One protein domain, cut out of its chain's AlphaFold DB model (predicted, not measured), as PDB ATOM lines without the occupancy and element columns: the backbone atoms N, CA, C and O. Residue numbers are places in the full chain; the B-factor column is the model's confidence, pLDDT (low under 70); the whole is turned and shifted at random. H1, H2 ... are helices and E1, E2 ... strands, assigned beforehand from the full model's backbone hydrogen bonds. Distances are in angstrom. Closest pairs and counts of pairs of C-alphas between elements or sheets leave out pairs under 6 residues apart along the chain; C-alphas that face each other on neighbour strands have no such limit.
ATOM      1  N   LEU A 178      -7.867 -24.327 -27.576       96.00
ATOM      2  CA  LEU A 178      -8.074 -23.044 -28.233       96.00
ATOM      3  C   LEU A 178      -8.951 -23.227 -29.470       96.00
ATOM      4  O   LEU A 178      -8.699 -24.104 -30.295       96.00
ATOM      5  N   ASP A 179      -9.944 -22.352 -29.624       96.31
ATOM      6  CA  ASP A 179     -10.734 -22.261 -30.851       96.31
ATOM      7  C   ASP A 179      -9.801 -21.908 -32.029       96.31
ATOM      8  O   ASP A 179      -9.130 -20.864 -31.969       96.31
ATOM      9  N   PRO A 180      -9.753 -22.720 -33.106       95.75
ATOM     10  CA  PRO A 180      -8.931 -22.450 -34.288       95.75
ATOM     11  C   PRO A 180      -9.196 -21.084 -34.940       95.75
ATOM     12  O   PRO A 180      -8.322 -20.521 -35.602       95.75
ATOM     13  N   SER A 181     -10.396 -20.526 -34.763       95.81
ATOM     14  CA  SER A 181     -10.787 -19.224 -35.303       95.81
ATOM     15  C   SER A 181     -10.266 -18.038 -34.478       95.81
ATOM     16  O   SER A 181     -10.209 -16.912 -35.000       95.81
ATOM     17  N   SER A 182      -9.836 -18.282 -33.234       96.69
ATOM     18  CA  SER A 182      -9.348 -17.254 -32.312       96.69
ATOM     19  C   SER A 182      -8.066 -16.580 -32.813       96.69
ATOM     20  O   SER A 182      -7.235 -17.169 -33.511       96.69
ATOM     21  N   SER A 183      -7.879 -15.308 -32.449       94.75
ATOM     22  CA  SER A 183      -6.686 -14.541 -32.838       94.75
ATOM     23  C   SER A 183      -5.398 -15.122 -32.248       94.75
ATOM     24  O   SER A 183      -4.349 -15.075 -32.887       94.75
ATOM     25  N   GLU A 184      -5.481 -15.698 -31.048       93.44
ATOM     26  CA  GLU A 184      -4.388 -16.397 -30.375       93.44
ATOM     27  C   GLU A 184      -3.994 -17.672 -31.129       93.44
ATOM     28  O   GLU A 184      -2.824 -17.826 -31.486       93.44
ATOM     29  N   ALA A 185      -4.968 -18.529 -31.463       95.00
ATOM     30  CA  ALA A 185      -4.719 -19.749 -32.225       95.00
ATOM     31  C   ALA A 185      -4.135 -19.450 -33.609       95.00
ATOM     32  O   ALA A 185      -3.149 -20.068 -33.990       95.00
ATOM     33  N   LYS A 186      -4.662 -18.455 -34.337       95.25
ATOM     34  CA  LYS A 186      -4.138 -18.054 -35.657       95.25
ATOM     35  C   LYS A 186      -2.684 -17.588 -35.605       95.25
ATOM     36  O   LYS A 186      -1.901 -17.928 -36.489       95.25
ATOM     37  N   LYS A 187      -2.310 -16.828 -34.569       92.12
ATOM     38  CA  LYS A 187      -0.920 -16.393 -34.366       92.12
ATOM     39  C   LYS A 187      -0.004 -17.584 -34.106       92.12
ATOM     40  O   LYS A 187       1.051 -17.668 -34.720       92.12
ATOM     41  N   LEU A 188      -0.396 -18.493 -33.212       93.12
ATOM     42  CA  LEU A 188       0.383 -19.701 -32.911       93.12
ATOM     43  C   LEU A 188       0.471 -20.628 -34.122       93.12
ATOM     44  O   LEU A 188       1.536 -21.162 -34.404       93.12
ATOM     45  N   ALA A 189      -0.618 -20.752 -34.877       94.88
ATOM     46  CA  ALA A 189      -0.688 -21.593 -36.056       94.88
ATOM     47  C   ALA A 189       0.354 -21.215 -37.104       94.88
ATOM     48  O   ALA A 189       0.962 -22.097 -37.696       94.88
ATOM     49  N   TRP A 190       0.591 -19.920 -37.317       93.31
ATOM     50  CA  TRP A 190       1.622 -19.473 -38.247       93.31
ATOM     51  C   TRP A 190       3.023 -19.953 -37.839       93.31
ATOM     52  O   TRP A 190       3.739 -20.488 -38.679       93.31
ATOM     53  N   HIS A 191       3.379 -19.839 -36.553       91.50
ATOM     54  CA  HIS A 191       4.664 -20.329 -36.038       91.50
ATOM     55  C   HIS A 191       4.773 -21.851 -36.138       91.50
ATOM     56  O   HIS A 191       5.715 -22.344 -36.744       91.50
ATOM     57  N   ILE A 192       3.756 -22.577 -35.659       94.38
ATOM     58  CA  ILE A 192       3.714 -24.045 -35.724       94.38
ATOM     59  C   ILE A 192       3.895 -24.524 -37.167       94.38
ATOM     60  O   ILE A 192       4.625 -25.475 -37.406       94.38
ATOM     61  N   LYS A 193       3.256 -23.866 -38.145       95.75
ATOM     62  CA  LYS A 193       3.408 -24.220 -39.561       95.75
ATOM     63  C   LYS A 193       4.844 -24.024 -40.049       95.75
ATOM     64  O   LYS A 193       5.347 -24.889 -40.751       95.75
ATOM     65  N   LEU A 194       5.510 -22.929 -39.683       93.44
ATOM     66  CA  LEU A 194       6.913 -22.716 -40.055       93.44
ATOM     67  C   LEU A 194       7.843 -23.759 -39.427       93.44
ATOM     68  O   LEU A 194       8.686 -24.319 -40.132       93.44
ATOM     69  N   ASP A 195       7.655 -24.041 -38.139       93.44
ATOM     70  CA  ASP A 195       8.466 -25.013 -37.405       93.44
ATOM     71  C   ASP A 195       8.238 -26.432 -37.940       93.44
ATOM     72  O   ASP A 195       9.195 -27.183 -38.117       93.44
ATOM     73  N   PHE A 196       6.999 -26.769 -38.314       95.94
ATOM     74  CA  PHE A 196       6.649 -28.034 -38.961       95.94
ATOM     75  C   PHE A 196       7.452 -28.256 -40.239       95.94
ATOM     76  O   PHE A 196       8.071 -29.303 -40.416       95.94
ATOM     77  N   GLU A 197       7.442 -27.276 -41.147       96.06
ATOM     78  CA  GLU A 197       8.143 -27.381 -42.430       96.06
ATOM     79  C   GLU A 197       9.650 -27.580 -42.231       96.06
ATOM     80  O   GLU A 197      10.296 -28.305 -42.989       96.06
ATOM     81  N   GLN A 198      10.223 -26.931 -41.214       95.25
ATOM     82  CA  GLN A 198      11.631 -27.092 -40.874       95.25
ATOM     83  C   GLN A 198      11.917 -28.474 -40.276       95.25
ATOM     84  O   GLN A 198      12.804 -29.169 -40.773       95.25
ATOM     85  N   ALA A 199      11.136 -28.900 -39.281       94.88
ATOM     86  CA  ALA A 199      11.274 -30.204 -38.638       94.88
ATOM     87  C   ALA A 199      11.119 -31.361 -39.642       94.88
ATOM     88  O   ALA A 199      11.873 -32.332 -39.594       94.88
ATOM     89  N   GLU A 200      10.203 -31.225 -40.604       96.25
ATOM     90  CA  GLU A 200      10.018 -32.183 -41.694       96.25
ATOM     91  C   GLU A 200      11.253 -32.311 -42.582       96.25
ATOM     92  O   GLU A 200      11.714 -33.424 -42.857       96.25
ATOM     93  N   ARG A 201      11.816 -31.182 -43.029       95.94
ATOM     94  CA  ARG A 201      13.044 -31.188 -43.835       95.94
ATOM     95  C   ARG A 201      14.200 -31.822 -43.071       95.94
ATOM     96  O   ARG A 201      14.928 -32.634 -43.644       95.94
ATOM     97  N   ASP A 202      14.356 -31.475 -41.798       95.25
ATOM     98  CA  ASP A 202      15.449 -31.973 -40.967       95.25
ATOM     99  C   ASP A 202      15.352 -33.484 -40.738       95.25
ATOM    100  O   ASP A 202      16.362 -34.187 -40.869       95.25
ATOM    101  N   GLU A 203      14.148 -34.004 -40.481       93.75
ATOM    102  CA  GLU A 203      13.922 -35.435 -40.284       93.75
ATOM    103  C   GLU A 203      14.136 -36.236 -41.573       93.75
ATOM    104  O   GLU A 203      14.847 -37.243 -41.570       93.75
ATOM    105  N   ILE A 204      13.608 -35.769 -42.708       92.81
ATOM    106  CA  ILE A 204      13.833 -36.419 -44.009       92.81
ATOM    107  C   ILE A 204      15.325 -36.409 -44.357       92.81
ATOM    108  O   ILE A 204      15.876 -37.424 -44.790       92.81
ATOM    109  N   ALA A 205      16.013 -35.287 -44.133       92.81
ATOM    110  CA  ALA A 205      17.449 -35.194 -44.356       92.81
ATOM    111  C   ALA A 205      18.227 -36.149 -43.436       92.81
ATOM    112  O   ALA A 205      19.204 -36.758 -43.877       92.81
ATOM    113  N   ARG A 206      17.805 -36.315 -42.175       92.56
ATOM    114  CA  ARG A 206      18.381 -37.288 -41.236       92.56
ATOM    115  C   ARG A 206      18.199 -38.719 -41.741       92.56
ATOM    116  O   ARG A 206      19.197 -39.426 -41.877       92.56
ATOM    117  N   ILE A 207      16.975 -39.112 -42.087       89.25
ATOM    118  CA  ILE A 207      16.650 -40.444 -42.616       89.25
ATOM    119  C   ILE A 207      17.467 -40.736 -43.881       89.25
ATOM    120  O   ILE A 207      18.092 -41.790 -43.970       89.25
ATOM    121  N   ASN A 208      17.550 -39.788 -44.818       87.94
ATOM    122  CA  ASN A 208      18.336 -39.936 -46.047       87.94
ATOM    123  C   ASN A 208      19.843 -40.114 -45.788       87.94
ATOM    124  O   ASN A 208      20.519 -40.810 -46.546       87.94
ATOM    125  N   ARG A 209      20.392 -39.502 -44.728       89.50
ATOM    126  CA  ARG A 209      21.799 -39.695 -44.332       89.50
ATOM    127  C   ARG A 209      22.043 -41.065 -43.700       89.50
ATOM    128  O   ARG A 209      23.094 -41.661 -43.945       89.50
ATOM    129  N   GLU A 210      21.111 -41.534 -42.874       88.12
ATOM    130  CA  GLU A 210      21.231 -42.796 -42.137       88.12
ATOM    131  C   GLU A 210      20.959 -44.019 -43.024       88.12
ATOM    132  O   GLU A 210      21.706 -44.998 -42.980       88.12
ATOM    133  N   HIS A 211      19.947 -43.951 -43.888       81.88
ATOM    134  CA  HIS A 211      19.543 -45.041 -44.773       81.88
ATOM    135  C   HIS A 211      20.145 -44.886 -46.170       81.88
ATOM    136  O   HIS A 211      19.454 -44.630 -47.154       81.88
ATOM    137  N   LYS A 212      21.464 -45.097 -46.268       66.94
ATOM    138  CA  LYS A 212      22.193 -45.097 -47.553       66.94
ATOM    139  C   LYS A 212      21.755 -46.201 -48.529       66.94
ATOM    140  O   LYS A 212      22.162 -46.161 -49.685       66.94
ATOM    141  N   THR A 213      20.985 -47.194 -48.081       60.34
ATOM    142  CA  THR A 213      20.520 -48.321 -48.899       60.34
ATOM    143  C   THR A 213      19.056 -48.141 -49.312       60.34
ATOM    144  O   THR A 213      18.218 -47.737 -48.507       60.34
ATOM    145  N   ASP A 214      18.732 -48.474 -50.567       59.94
ATOM    146  CA  ASP A 214      17.412 -48.247 -51.195       59.94
ATOM    147  C   ASP A 214      16.223 -48.896 -50.467       59.94
ATOM    148  O   ASP A 214      15.078 -48.491 -50.664       59.94
ATOM    149  N   PHE A 215      16.476 -49.859 -49.579       53.09
ATOM    150  CA  PHE A 215      15.433 -50.607 -48.878       53.09
ATOM    151  C   PHE A 215      14.549 -49.729 -47.973       53.09
ATOM    152  O   PHE A 215      13.373 -50.030 -47.803       53.09
ATOM    153  N   GLY A 216      15.081 -48.630 -47.423       54.25
ATOM    154  CA  GLY A 216      14.300 -47.715 -46.577       54.25
ATOM    155  C   GLY A 216      13.363 -46.783 -47.355       54.25
ATOM    156  O   GLY A 216      12.361 -46.322 -46.813       54.25
ATOM    157  N   LYS A 217      13.658 -46.518 -48.636       57.78
ATOM    158  CA  LYS A 217      12.901 -45.557 -49.457       57.78
ATOM    159  C   LYS A 217      11.576 -46.113 -49.971       57.78
ATOM    160  O   LYS A 217      10.672 -45.336 -50.250       57.78
ATOM    161  N   GLN A 218      11.443 -47.435 -50.096       59.16
ATOM    162  CA  GLN A 218      10.222 -48.048 -50.632       59.16
ATOM    163  C   GLN A 218       9.056 -48.082 -49.640       59.16
ATOM    164  O   GLN A 218       7.908 -48.171 -50.065       59.16
ATOM    165  N   THR A 219       9.318 -48.006 -48.335       67.94
ATOM    166  CA  THR A 219       8.272 -48.164 -47.313       67.94
ATOM    167  C   THR A 219       7.543 -46.875 -46.944       67.94
ATOM    168  O   THR A 219       6.405 -46.956 -46.498       67.94
ATOM    169  N   ILE A 220       8.156 -45.701 -47.137       77.50
ATOM    170  CA  ILE A 220       7.546 -44.402 -46.807       77.50
ATOM    171  C   ILE A 220       7.573 -43.527 -48.061       77.50
ATOM    172  O   ILE A 220       8.616 -42.982 -48.424       77.50
ATOM    173  N   GLY A 221       6.422 -43.376 -48.719       83.88
ATOM    174  CA  GLY A 221       6.288 -42.635 -49.974       83.88
ATOM    175  C   GLY A 221       6.666 -41.157 -49.854       83.88
ATOM    176  O   GLY A 221       7.163 -40.581 -50.819       83.88
ATOM    177  N   ILE A 222       6.539 -40.563 -48.658       87.88
ATOM    178  CA  ILE A 222       6.964 -39.177 -48.365       87.88
ATOM    179  C   ILE A 222       8.427 -38.935 -48.757       87.88
ATOM    180  O   ILE A 222       8.755 -37.855 -49.247       87.88
ATOM    181  N   LEU A 223       9.306 -39.929 -48.588       88.19
ATOM    182  CA  LEU A 223      10.739 -39.791 -48.881       88.19
ATOM    183  C   LEU A 223      11.038 -39.649 -50.380       88.19
ATOM    184  O   LEU A 223      12.126 -39.202 -50.740       88.19
ATOM    185  N   ALA A 224      10.098 -40.037 -51.247       88.62
ATOM    186  CA  ALA A 224      10.213 -39.879 -52.693       88.62
ATOM    187  C   ALA A 224       9.724 -38.506 -53.187       88.62
ATOM    188  O   ALA A 224      10.047 -38.121 -54.308       88.62
ATOM    189  N   LEU A 225       8.961 -37.772 -52.368       91.12
ATOM    190  CA  LEU A 225       8.444 -36.453 -52.723       91.12
ATOM    191  C   LEU A 225       9.542 -35.395 -52.619       91.12
ATOM    192  O   LEU A 225      10.313 -35.371 -51.660       91.12
ATOM    193  N   THR A 226       9.564 -34.465 -53.565       93.50
ATOM    194  CA  THR A 226      10.400 -33.260 -53.519       93.50
ATOM    195  C   THR A 226       9.899 -32.263 -52.472       93.50
ATOM    196  O   THR A 226       8.738 -32.290 -52.061       93.50
ATOM    197  N   ASP A 227      10.761 -31.336 -52.048       94.19
ATOM    198  CA  ASP A 227      10.386 -30.260 -51.118       94.19
ATOM    199  C   ASP A 227       9.215 -29.422 -51.655       94.19
ATOM    200  O   ASP A 227       8.325 -29.039 -50.898       94.19
ATOM    201  N   GLU A 228       9.172 -29.190 -52.971       95.88
ATOM    202  CA  GLU A 228       8.088 -28.455 -53.624       95.88
ATOM    203  C   GLU A 228       6.756 -29.218 -53.566       95.88
ATOM    204  O   GLU A 228       5.712 -28.630 -53.287       95.88
ATOM    205  N   GLU A 229       6.769 -30.533 -53.799       95.06
ATOM    206  CA  GLU A 229       5.572 -31.373 -53.676       95.06
ATOM    207  C   GLU A 229       5.075 -31.426 -52.233       95.06
ATOM    208  O   GLU A 229       3.875 -31.288 -51.994       95.06
ATOM    209  N   ARG A 230       5.985 -31.551 -51.259       95.62
ATOM    210  CA  ARG A 230       5.612 -31.549 -49.839       95.62
ATOM    211  C   ARG A 230       5.092 -30.191 -49.371       95.62
ATOM    212  O   ARG A 230       4.195 -30.153 -48.531       95.62
ATOM    213  N   GLY A 231       5.591 -29.093 -49.934       95.94
ATOM    214  CA  GLY A 231       5.109 -27.737 -49.656       95.94
ATOM    215  C   GLY A 231       3.693 -27.451 -50.176       95.94
ATOM    216  O   GLY A 231       3.058 -26.502 -49.724       95.94
ATOM    217  N   LYS A 232       3.165 -28.274 -51.095       96.69
ATOM    218  CA  LYS A 232       1.775 -28.175 -51.589       96.69
ATOM    219  C   LYS A 232       0.759 -28.814 -50.636       96.69
ATOM    220  O   LYS A 232      -0.440 -28.581 -50.789       96.69
ATOM    221  N   VAL A 233       1.212 -29.624 -49.678       97.31
ATOM    222  CA  VAL A 233       0.346 -30.295 -48.702       97.31
ATOM    223  C   VAL A 233       0.148 -29.390 -47.492       97.31
ATOM    224  O   VAL A 233       1.109 -28.976 -46.849       97.31
ATOM    225  N   GLU A 234      -1.107 -29.084 -47.166       97.50
ATOM    226  CA  GLU A 234      -1.425 -28.200 -46.047       97.50
ATOM    227  C   GLU A 234      -1.117 -28.852 -44.692       97.50
ATOM    228  O   GLU A 234      -1.575 -29.954 -44.383       97.50
ATOM    229  N   VAL A 235      -0.407 -28.113 -43.837       97.75
ATOM    230  CA  VAL A 235      -0.268 -28.434 -42.413       97.75
ATOM    231  C   VAL A 235      -1.591 -28.165 -41.693       97.75
ATOM    232  O   VAL A 235      -2.032 -27.016 -41.570       97.75
ATOM    233  N   SER A 236      -2.189 -29.225 -41.160       96.88
ATOM    234  CA  SER A 236      -3.396 -29.184 -40.336       96.88
ATOM    235  C   SER A 236      -3.032 -29.245 -38.857       96.88
ATOM    236  O   SER A 236      -2.407 -30.206 -38.416       96.88
ATOM    237  N   ILE A 237      -3.451 -28.254 -38.070       97.00
ATOM    238  CA  ILE A 237      -3.299 -28.284 -36.608       97.00
ATOM    239  C   ILE A 237      -4.470 -29.072 -36.037       97.00
ATOM    240  O   ILE A 237      -5.612 -28.621 -36.092       97.00
ATOM    241  N   THR A 238      -4.188 -30.263 -35.525       95.56
ATOM    242  CA  THR A 238      -5.195 -31.182 -34.982       95.56
ATOM    243  C   THR A 238      -5.499 -30.898 -33.523       95.56
ATOM    244  O   THR A 238      -6.601 -31.179 -33.061       95.56
ATOM    245  N   GLN A 239      -4.542 -30.320 -32.798       95.88
ATOM    246  CA  GLN A 239      -4.731 -29.926 -31.415       95.88
ATOM    247  C   GLN A 239      -3.923 -28.677 -31.103       95.88
ATOM    248  O   GLN A 239      -2.744 -28.578 -31.432       95.88
ATOM    249  N   LEU A 240      -4.560 -27.734 -30.419       96.06
ATOM    250  CA  LEU A 240      -3.890 -26.592 -29.823       96.06
ATOM    251  C   LEU A 240      -4.536 -26.313 -28.477       96.06
ATOM    252  O   LEU A 240      -5.736 -26.062 -28.392       96.06
ATOM    253  N   SER A 241      -3.754 -26.421 -27.413       95.44
ATOM    254  CA  SER A 241      -4.233 -26.245 -26.046       95.44
ATOM    255  C   SER A 241      -3.323 -25.297 -25.284       95.44
ATOM    256  O   SER A 241      -2.124 -25.250 -25.543       95.44
ATOM    257  N   ARG A 242      -3.887 -24.561 -24.331       95.06
ATOM    258  CA  ARG A 242      -3.178 -23.620 -23.461       95.06
ATOM    259  C   ARG A 242      -3.452 -23.948 -22.002       95.06
ATOM    260  O   ARG A 242      -4.556 -24.355 -21.671       95.06
ATOM    261  N   SER A 243      -2.499 -23.706 -21.114       93.31
ATOM    262  CA  SER A 243      -2.760 -23.715 -19.680       93.31
ATOM    263  C   SER A 243      -3.780 -22.638 -19.306       93.31
ATOM    264  O   SER A 243      -3.680 -21.488 -19.746       93.31
ATOM    265  N   GLU A 244      -4.753 -22.994 -18.473       91.19
ATOM    266  CA  GLU A 244      -5.752 -22.045 -17.972       91.19
ATOM    267  C   GLU A 244      -5.085 -20.865 -17.244       91.19
ATOM    268  O   GLU A 244      -5.396 -19.700 -17.496       91.19
ATOM    269  N   PHE A 245      -4.085 -21.167 -16.412       87.19
ATOM    270  CA  PHE A 245      -3.321 -20.181 -15.658       87.19
ATOM    271  C   PHE A 245      -1.894 -20.039 -16.166       87.19
ATOM    272  O   PHE A 245      -1.328 -20.924 -16.817       87.19
ATOM    273  N   ARG A 246      -1.300 -18.901 -15.815       90.00
ATOM    274  CA  ARG A 246       0.110 -18.630 -16.051       90.00
ATOM    275  C   ARG A 246       0.957 -19.265 -14.958       90.00
ATOM    276  O   ARG A 246       0.697 -19.045 -13.777       90.00
ATOM    277  N   VAL A 247       2.004 -19.982 -15.344       84.62
ATOM    278  CA  VAL A 247       3.034 -20.476 -14.425       84.62
ATOM    279  C   VAL A 247       4.253 -19.580 -14.608       84.62
ATOM    280  O   VAL A 247       4.750 -19.424 -15.716       84.62
ATOM    281  N   ASN A 248       4.686 -18.918 -13.533       84.75
ATOM    282  CA  ASN A 248       5.738 -17.889 -13.569       84.75
ATOM    283  C   ASN A 248       5.478 -16.735 -14.555       84.75
ATOM    284  O   ASN A 248       6.412 -16.160 -15.100       84.75
ATOM    285  N   GLY A 249       4.210 -16.374 -14.774       87.81
ATOM    286  CA  GLY A 249       3.834 -15.281 -15.678       87.81
ATOM    287  C   GLY A 249       3.647 -15.685 -17.145       87.81
ATOM    288  O   GLY A 249       3.143 -14.868 -17.918       87.81
ATOM    289  N   GLU A 250       3.929 -16.941 -17.499       88.94
ATOM    290  CA  GLU A 250       3.817 -17.469 -18.861       88.94
ATOM    291  C   GLU A 250       2.687 -18.491 -18.993       88.94
ATOM    292  O   GLU A 250       2.412 -19.266 -18.074       88.94
ATOM    293  N   HIS A 251       2.045 -18.518 -20.161       91.50
ATOM    294  CA  HIS A 251       1.196 -19.644 -20.541       91.50
ATOM    295  C   HIS A 251       2.036 -20.742 -21.180       91.50
ATOM    296  O   HIS A 251       2.981 -20.478 -21.930       91.50
ATOM    297  N   PHE A 252       1.614 -21.971 -20.924       91.88
ATOM    298  CA  PHE A 252       2.128 -23.161 -21.573       91.88
ATOM    299  C   PHE A 252       1.155 -23.578 -22.652       91.88
ATOM    300  O   PHE A 252      -0.055 -23.577 -22.426       91.88
ATOM    301  N   TYR A 253       1.681 -23.958 -23.803       94.06
ATOM    302  CA  TYR A 253       0.886 -24.450 -24.909       94.06
ATOM    303  C   TYR A 253       1.357 -25.842 -25.281       94.06
ATOM    304  O   TYR A 253       2.554 -26.126 -25.263       94.06
ATOM    305  N   TYR A 254       0.401 -26.680 -25.644       94.69
ATOM    306  CA  TYR A 254       0.642 -27.927 -26.345       94.69
ATOM    307  C   TYR A 254       0.041 -27.815 -27.737       94.69
ATOM    308  O   TYR A 254      -1.064 -27.280 -27.895       94.69
ATOM    309  N   PHE A 255       0.743 -28.343 -28.726       95.25
ATOM    310  CA  PHE A 255       0.234 -28.441 -30.080       95.25
ATOM    311  C   PHE A 255       0.487 -29.824 -30.671       95.25
ATOM    312  O   PHE A 255       1.471 -30.487 -30.344       95.25
ATOM    313  N   ALA A 256      -0.391 -30.207 -31.591       95.50
ATOM    314  CA  ALA A 256      -0.186 -31.287 -32.536       95.50
ATOM    315  C   ALA A 256      -0.633 -30.812 -33.921       95.50
ATOM    316  O   ALA A 256      -1.699 -30.211 -34.087       95.50
ATOM    317  N   ALA A 257       0.203 -31.071 -34.914       96.50
ATOM    318  CA  ALA A 257      -0.016 -30.745 -36.307       96.50
ATOM    319  C   ALA A 257       0.361 -31.939 -37.183       96.50
ATOM    320  O   ALA A 257       1.200 -32.763 -36.810       96.50
ATOM    321  N   LYS A 258      -0.265 -32.042 -38.356       96.56
ATOM    322  CA  LYS A 258       0.030 -33.090 -39.328       96.56
ATOM    323  C   LYS A 258      -0.057 -32.612 -40.773       96.56
ATOM    324  O   LYS A 258      -0.830 -31.706 -41.082       96.56
ATOM    325  N   LYS A 259       0.667 -33.298 -41.655       97.00
ATOM    326  CA  LYS A 259       0.419 -33.336 -43.102       97.00
ATOM    327  C   LYS A 259       0.026 -34.751 -43.492       97.00
ATOM    328  O   LYS A 259       0.589 -35.707 -42.968       97.00
ATOM    329  N   GLU A 260      -0.921 -34.874 -44.410       95.44
ATOM    330  CA  GLU A 260      -1.386 -36.163 -44.917       95.44
ATOM    331  C   GLU A 260      -1.170 -36.233 -46.430       95.44
ATOM    332  O   GLU A 260      -1.719 -35.435 -47.195       95.44
ATOM    333  N   TYR A 261      -0.346 -37.185 -46.856       93.56
ATOM    334  CA  TYR A 261       0.092 -37.345 -48.235       93.56
ATOM    335  C   TYR A 261      -0.741 -38.424 -48.905       93.56
ATOM    336  O   TYR A 261      -0.600 -39.617 -48.622       93.56
ATOM    337  N   LYS A 262      -1.622 -37.993 -49.811       90.44
ATOM    338  CA  LYS A 262      -2.456 -38.910 -50.585       90.44
ATOM    339  C   LYS A 262      -1.585 -39.783 -51.480       90.44
ATOM    340  O   LYS A 262      -0.828 -39.259 -52.299       90.44
ATOM    341  N   LYS A 263      -1.728 -41.103 -51.362       82.12
ATOM    342  CA  LYS A 263      -1.072 -42.040 -52.281       82.12
ATOM    343  C   LYS A 263      -1.718 -41.971 -53.675       82.12
ATOM    344  O   LYS A 263      -2.925 -41.733 -53.774       82.12
ATOM    345  N   PRO A 264      -0.946 -42.150 -54.765       74.50
ATOM    346  CA  PRO A 264      -1.506 -42.216 -56.111       74.50
ATOM    347  C   PRO A 264      -2.547 -43.335 -56.213       74.50
ATOM    348  O   PRO A 264      -2.321 -44.439 -55.723       74.50
ATOM    349  N   ALA A 265      -3.658 -43.077 -56.909       61.78
ATOM    350  CA  ALA A 265      -4.772 -44.023 -57.050       61.78
ATOM    351  C   ALA A 265      -4.389 -45.375 -57.690       61.78
ATOM    352  O   ALA A 265      -5.165 -46.321 -57.632       61.78
ATOM    353  N   SER A 266      -3.207 -45.470 -58.305       61.03
ATOM    354  CA  SER A 266      -2.688 -46.677 -58.948       61.03
ATOM    355  C   SER A 266      -2.034 -47.680 -57.992       61.03
ATOM    356  O   SER A 266      -1.621 -48.743 -58.447       61.03
ATOM    357  N   SER A 267      -1.886 -47.381 -56.695       65.56
ATOM    358  CA  SER A 267      -1.493 -48.421 -55.740       65.56
ATOM    359  C   SER A 267      -2.700 -49.332 -55.502       65.56
ATOM    360  O   SER A 267      -3.660 -48.911 -54.870       65.56
ATOM    361  N   GLU A 268      -2.677 -50.563 -56.013       58.56
ATOM    362  CA  GLU A 268      -3.796 -51.523 -55.914       58.56
ATOM    363  C   GLU A 268      -4.149 -51.935 -54.473       58.56
ATOM    364  O   GLU A 268      -5.215 -52.493 -54.219       58.56
ATOM    365  N   ALA A 269      -3.288 -51.633 -53.501       58.88
ATOM    366  CA  ALA A 269      -3.663 -51.693 -52.098       58.88
ATOM    367  C   ALA A 269      -4.538 -50.475 -51.773       58.88
ATOM    368  O   ALA A 269      -4.138 -49.353 -52.066       58.88
ATOM    369  N   ALA A 270      -5.693 -50.685 -51.134       59.09
ATOM    370  CA  ALA A 270      -6.495 -49.644 -50.485       59.09
ATOM    371  C   ALA A 270      -5.645 -48.945 -49.404       59.09
ATOM    372  O   ALA A 270      -5.694 -49.293 -48.224       59.09
ATOM    373  N   SER A 271      -4.737 -48.076 -49.844       67.19
ATOM    374  CA  SER A 271      -3.484 -47.849 -49.143       67.19
ATOM    375  C   SER A 271      -3.606 -46.660 -48.211       67.19
ATOM    376  O   SER A 271      -4.012 -45.558 -48.567       67.19
ATOM    377  N   CYS A 272      -3.253 -46.942 -46.970       85.25
ATOM    378  CA  CYS A 272      -3.097 -46.002 -45.883       85.25
ATOM    379  C   CYS A 272      -2.194 -44.835 -46.324       85.25
ATOM    380  O   CYS A 272      -1.071 -45.090 -46.766       85.25
ATOM    381  N   ASN A 273      -2.677 -43.586 -46.262       90.88
ATOM    382  CA  ASN A 273      -1.877 -42.397 -46.588       90.88
ATOM    383  C   ASN A 273      -0.630 -42.327 -45.705       90.88
ATOM    384  O   ASN A 273      -0.652 -42.808 -44.576       90.88
ATOM    385  N   ASP A 274       0.437 -41.709 -46.196       91.31
ATOM    386  CA  ASP A 274       1.564 -41.404 -45.319       91.31
ATOM    387  C   ASP A 274       1.276 -40.094 -44.568       91.31
ATOM    388  O   ASP A 274       0.611 -39.193 -45.090       91.31
ATOM    389  N   VAL A 275       1.763 -39.986 -43.337       93.62
ATOM    390  CA  VAL A 275       1.487 -38.873 -42.429       93.62
ATOM    391  C   VAL A 275       2.788 -38.372 -41.808       93.62
ATOM    392  O   VAL A 275       3.559 -39.135 -41.228       93.62
ATOM    393  N   SER A 276       3.003 -37.063 -41.886       95.06
ATOM    394  CA  SER A 276       3.992 -36.359 -41.063       95.06
ATOM    395  C   SER A 276       3.284 -35.803 -39.835       95.06
ATOM    396  O   SER A 276       2.256 -35.143 -39.982       95.06
ATOM    397  N   ILE A 277       3.823 -36.029 -38.640       95.06
ATOM    398  CA  ILE A 277       3.270 -35.529 -37.374       95.06
ATOM    399  C   ILE A 277       4.330 -34.682 -36.678       95.06
ATOM    400  O   ILE A 277       5.457 -35.135 -36.489       95.06
ATOM    401  N   HIS A 278       3.942 -33.489 -36.236       95.00
ATOM    402  CA  HIS A 278       4.749 -32.608 -35.396       95.00
ATOM    403  C   HIS A 278       3.939 -32.228 -34.170       95.00
ATOM    404  O   HIS A 278       2.812 -31.750 -34.275       95.00
ATOM    405  N   GLN A 279       4.500 -32.454 -32.999       94.81
ATOM    406  CA  GLN A 279       3.846 -32.116 -31.747       94.81
ATOM    407  C   GLN A 279       4.869 -31.659 -30.732       94.81
ATOM    408  O   GLN A 279       6.031 -32.072 -30.769       94.81
ATOM    409  N   GLY A 280       4.433 -30.843 -29.790       92.44
ATOM    410  CA  GLY A 280       5.349 -30.320 -28.804       92.44
ATOM    411  C   GLY A 280       4.708 -29.374 -27.822       92.44
ATOM    412  O   GLY A 280       3.497 -29.132 -27.818       92.44
ATOM    413  N   TRP A 281       5.578 -28.844 -26.981       91.62
ATOM    414  CA  TRP A 281       5.244 -27.866 -25.977       91.62
ATOM    415  C   TRP A 281       6.067 -26.607 -26.166       91.62
ATOM    416  O   TRP A 281       7.272 -26.648 -26.424       91.62
ATOM    417  N   MET A 282       5.405 -25.478 -25.964       91.31
ATOM    418  CA  MET A 282       6.027 -24.166 -26.050       91.31
ATOM    419  C   MET A 282       5.550 -23.290 -24.900       91.31
ATOM    420  O   MET A 282       4.396 -23.370 -24.465       91.31
ATOM    421  N   THR A 283       6.438 -22.430 -24.417       89.25
ATOM    422  CA  THR A 283       6.036 -21.252 -23.653       89.25
ATOM    423  C   THR A 283       6.026 -20.054 -24.579       89.25
ATOM    424  O   THR A 283       6.723 -20.007 -25.596       89.25
ATOM    425  N   ARG A 284       5.206 -19.068 -24.233       78.00
ATOM    426  CA  ARG A 284       5.245 -17.777 -24.901       78.00
ATOM    427  C   ARG A 284       5.412 -16.694 -23.856       78.00
ATOM    428  O   ARG A 284       4.474 -16.425 -23.103       78.00
ATOM    429  N   ASP A 285       6.583 -16.068 -23.865       64.44
ATOM    430  CA  ASP A 285       6.709 -14.721 -23.333       64.44
ATOM    431  C   ASP A 285       6.011 -13.756 -24.308       64.44
ATOM    432  O   ASP A 285       5.796 -14.054 -25.486       64.44
ATOM    433  N   THR A 286       5.588 -12.613 -23.791       52.16
ATOM    434  CA  THR A 286       4.782 -11.585 -24.460       52.16
ATOM    435  C   THR A 286       5.270 -11.173 -25.862       52.16
ATOM    436  O   THR A 286       4.440 -10.761 -26.675       52.16
ATOM    437  N   ASP A 287       6.535 -11.434 -26.205       54.00
ATOM    438  CA  ASP A 287       7.145 -11.182 -27.509       54.00
ATOM    439  C   ASP A 287       7.541 -12.477 -28.240       54.00
ATOM    440  O   ASP A 287       8.658 -12.950 -28.127       54.00
ATOM    441  N   ILE A 288       6.579 -13.020 -28.997       53.91
ATOM    442  CA  ILE A 288       6.626 -13.811 -30.259       53.91
ATOM    443  C   ILE A 288       7.705 -14.909 -30.479       53.91
ATOM    444  O   ILE A 288       7.378 -15.911 -31.112       53.91
ATOM    445  N   SER A 289       8.937 -14.810 -29.984       55.81
ATOM    446  CA  SER A 289       9.913 -15.902 -29.994       55.81
ATOM    447  C   SER A 289       9.617 -16.873 -28.849       55.81
ATOM    448  O   SER A 289      10.170 -16.757 -27.754       55.81
ATOM    449  N   GLY A 290       8.708 -17.819 -29.083       55.81
ATOM    450  CA  GLY A 290       8.565 -18.964 -28.190       55.81
ATOM    451  C   GLY A 290       9.866 -19.763 -28.187       55.81
ATOM    452  O   GLY A 290      10.432 -20.022 -29.247       55.81
ATOM    453  N   SER A 291      10.357 -20.142 -27.009       59.84
ATOM    454  CA  SER A 291      11.335 -21.227 -26.934       59.84
ATOM    455  C   SER A 291      10.548 -22.525 -26.802       59.84
ATOM    456  O   SER A 291       9.900 -22.778 -25.784       59.84
ATOM    457  N   GLY A 292      10.548 -23.325 -27.869       60.97
ATOM    458  CA  GLY A 292      10.131 -24.718 -27.784       60.97
ATOM    459  C   GLY A 292      11.056 -25.426 -26.797       60.97
ATOM    460  O   GLY A 292      12.278 -25.294 -26.888       60.97
ATOM    461  N   PHE A 293      10.493 -26.112 -25.803       70.62
ATOM    462  CA  PHE A 293      11.308 -26.852 -24.832       70.62
ATOM    463  C   PHE A 293      11.270 -28.360 -25.070       70.62
ATOM    464  O   PHE A 293      12.192 -29.062 -24.660       70.62
ATOM    465  N   GLU A 294      10.235 -28.863 -25.746       83.94
ATOM    466  CA  GLU A 294      10.178 -30.247 -26.197       83.94
ATOM    467  C   GLU A 294       9.308 -30.358 -27.446       83.94
ATOM    468  O   GLU A 294       8.111 -30.075 -27.412       83.94
ATOM    469  N   GLU A 295       9.909 -30.813 -28.539       89.25
ATOM    470  CA  GLU A 295       9.232 -31.055 -29.807       89.25
ATOM    471  C   GLU A 295       9.592 -32.436 -30.332       89.25
ATOM    472  O   GLU A 295      10.683 -32.961 -30.089       89.25
ATOM    473  N   ARG A 296       8.650 -33.040 -31.051       90.88
ATOM    474  CA  ARG A 296       8.819 -34.334 -31.692       90.88
ATOM    475  C   ARG A 296       8.218 -34.287 -33.074       90.88
ATOM    476  O   ARG A 296       7.075 -33.866 -33.248       90.88
ATOM    477  N   PHE A 297       8.990 -34.780 -34.023       92.81
ATOM    478  CA  PHE A 297       8.561 -34.976 -35.389       92.81
ATOM    479  C   PHE A 297       8.675 -36.459 -35.735       92.81
ATOM    480  O   PHE A 297       9.631 -37.122 -35.331       92.81
ATOM    481  N   SER A 298       7.687 -36.995 -36.444       92.06
ATOM    482  CA  SER A 298       7.673 -38.392 -36.874       92.06
ATOM    483  C   SER A 298       6.991 -38.546 -38.225       92.06
ATOM    484  O   SER A 298       5.979 -37.897 -38.486       92.06
ATOM    485  N   LEU A 299       7.510 -39.464 -39.038       91.69
ATOM    486  CA  LEU A 299       6.877 -39.940 -40.266       91.69
ATOM    487  C   LEU A 299       6.244 -41.308 -39.994       91.69
ATOM    488  O   LEU A 299       6.893 -42.181 -39.417       91.69
ATOM    489  N   THR A 300       4.989 -41.491 -40.387       90.19
ATOM    490  CA  THR A 300       4.206 -42.711 -40.143       90.19
ATOM    491  C   THR A 300       3.201 -42.937 -41.280       90.19
ATOM    492  O   THR A 300       3.107 -42.127 -42.201       90.19
ATOM    493  N   ASP A 301       2.485 -44.053 -41.266       88.00
ATOM    494  CA  ASP A 301       1.312 -44.318 -42.096       88.00
ATOM    495  C   ASP A 301       0.021 -43.841 -41.397       88.00
ATOM    496  O   ASP A 301       0.023 -43.354 -40.271       88.00
ATOM    497  N   CYS A 302      -1.113 -43.906 -42.086       83.19
ATOM    498  CA  CYS A 302      -2.408 -43.391 -41.627       83.19
ATOM    499  C   CYS A 302      -2.965 -44.056 -40.359       83.19
ATOM    500  O   CYS A 302      -3.869 -43.500 -39.735       83.19
ATOM    501  N   ASP A 303      -2.458 -45.230 -39.975       81.50
ATOM    502  CA  ASP A 303      -2.794 -45.852 -38.693       81.50
ATOM    503  C   ASP A 303      -1.958 -45.277 -37.534       81.50
ATOM    504  O   ASP A 303      -2.145 -45.660 -36.378       81.50
ATOM    505  N   ASN A 304      -1.082 -44.314 -37.844       82.19
ATOM    506  CA  ASN A 304      -0.162 -43.640 -36.947       82.19
ATOM    507  C   ASN A 304       0.701 -44.625 -36.152       82.19
ATOM    508  O   ASN A 304       1.029 -44.360 -34.991       82.19
ATOM    509  N   LYS A 305       1.088 -45.770 -36.733       78.00
ATOM    510  CA  LYS A 305       2.015 -46.697 -36.078       78.00
ATOM    511  C   LYS A 305       3.309 -45.984 -35.702       78.00
ATOM    512  O   LYS A 305       4.060 -45.488 -36.540       78.00
ATOM    513  N   GLY A 306       3.579 -45.949 -34.400       68.44
ATOM    514  CA  GLY A 306       4.732 -45.250 -33.828       68.44
ATOM    515  C   GLY A 306       4.516 -43.751 -33.603       68.44
ATOM    516  O   GLY A 306       5.311 -43.136 -32.892       68.44
ATOM    517  N   GLY A 307       3.427 -43.176 -34.121       70.56
ATOM    518  CA  GLY A 307       2.945 -41.864 -33.719       70.56
ATOM    519  C   GLY A 307       2.449 -41.925 -32.278       70.56
ATOM    520  O   GLY A 307       1.619 -42.759 -31.921       70.56
ATOM    521  N   VAL A 308       2.973 -41.054 -31.417       72.81
ATOM    522  CA  VAL A 308       2.476 -40.967 -30.044       72.81
ATOM    523  C   VAL A 308       1.379 -39.921 -29.988       72.81
ATOM    524  O   VAL A 308       1.663 -38.741 -30.152       72.81
ATOM    525  N   HIS A 309       0.141 -40.332 -29.730       76.69
ATOM    526  CA  HIS A 309      -0.936 -39.389 -29.445       76.69
ATOM    527  C   HIS A 309      -0.834 -38.924 -27.994       76.69
ATOM    528  O   HIS A 309      -0.981 -39.718 -27.064       76.69
ATOM    529  N   VAL A 310      -0.577 -37.632 -27.799       82.69
ATOM    530  CA  VAL A 310      -0.546 -37.020 -26.470       82.69
ATOM    531  C   VAL A 310      -1.786 -36.154 -26.308       82.69
ATOM    532  O   VAL A 310      -2.055 -35.285 -27.126       82.69
ATOM    533  N   SER A 311      -2.531 -36.373 -25.225       84.94
ATOM    534  CA  SER A 311      -3.582 -35.456 -24.788       84.94
ATOM    535  C   SER A 311      -3.167 -34.852 -23.447       84.94
ATOM    536  O   SER A 311      -3.023 -35.589 -22.464       84.94
ATOM    537  N   PRO A 312      -2.889 -33.542 -23.381       89.81
ATOM    538  CA  PRO A 312      -2.403 -32.921 -22.168       89.81
ATOM    539  C   PRO A 312      -3.569 -32.659 -21.207       89.81
ATOM    540  O   PRO A 312      -4.427 -31.822 -21.464       89.81
TER     541      PRO A 312
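Overview. This is residues 178 to 312 of the 323 residues of an uncharacterized protein of Pyrinomonadaceae bacterium (UniProt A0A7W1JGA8). Picture one twisted sheet of four strands, E1 to E4, with the long helix H1 over one face, while the last residues, 302 to 312, fold back over the other face. The short helices H2 and H3 sit by one end of the sheet, and residues 209 to 215 and 265 to 270 stick out. The printed part has 135 residues, with three named helices and then four named strands along the chain; the sheet's order is E1, E2, E3, E4, antiparallel throughout, and the class is mixed, helices and strands. The whole is compact, with a radius of gyration of the C-alphas of 16.5 A, yet elongated, spanning 52 by 30 by 26 A.

Along the chain. Find C-alpha 183 at (-6.686, -14.541, -32.838); from there H1, residues 183 to 210, runs 40.8 A to C-alpha 210 at (21.231, -42.796, -42.137). Next come H2, residues 221 to 224, and H3, residues 227 to 231. The strands follow: E1, residues 236 to 243, 21.4 A; E2, residues 251 to 261, 32.9 A; E3, residues 274 to 284, 31.4 A; and E4, residues 292 to 301, 25.8 A, ending at C-alpha 301 at (1.312, -44.318, -42.096).

Arrangement. Start at the sheet, a meander, each strand the antiparallel neighbour of the one before, with E1 and E4 as edge strands. In the hairpin E1 and E2, look for N 238 and O 256, 2.9 A apart; in the hairpin E2 and E3, for N 257 and O 278, 2.8 A; in the hairpin E3 and E4, for N 277 and O 298, 2.9 A. E1 and E4 are apart. H1 is on one face of the sheet, making two layers, a helix on a sheet; its closest C-alphas to E3 are Phe 196 and His 278, 6.1 A apart, and to E4 Ala 199 and Phe 297, 6.4 A. H2 only grazes the sheet with residues 221 to 223, and H3 only just grazes it with residues 229 to 231, with 5 pairs of C-alphas within 10 A. H1 and H2 are close but not clearly touching, the closest C-alphas being Ile 204 and Leu 223, 6.7 A. Every O i to N i+4 pair is within hydrogen-bond range in H3, and 23 of 24 in H1; H2 is too short for one.

Size, cuts and confidence. The farthest C-alphas, Asn 248 and Glu 268, are 54.9 A apart. The printed part has no cut, and the link E2 to E3, 12 residues, is long. The mean pLDDT of the printed part is 85.5; look for values under 70 at residues 212 to 219, 265 to 271, 285 to 292 and 306.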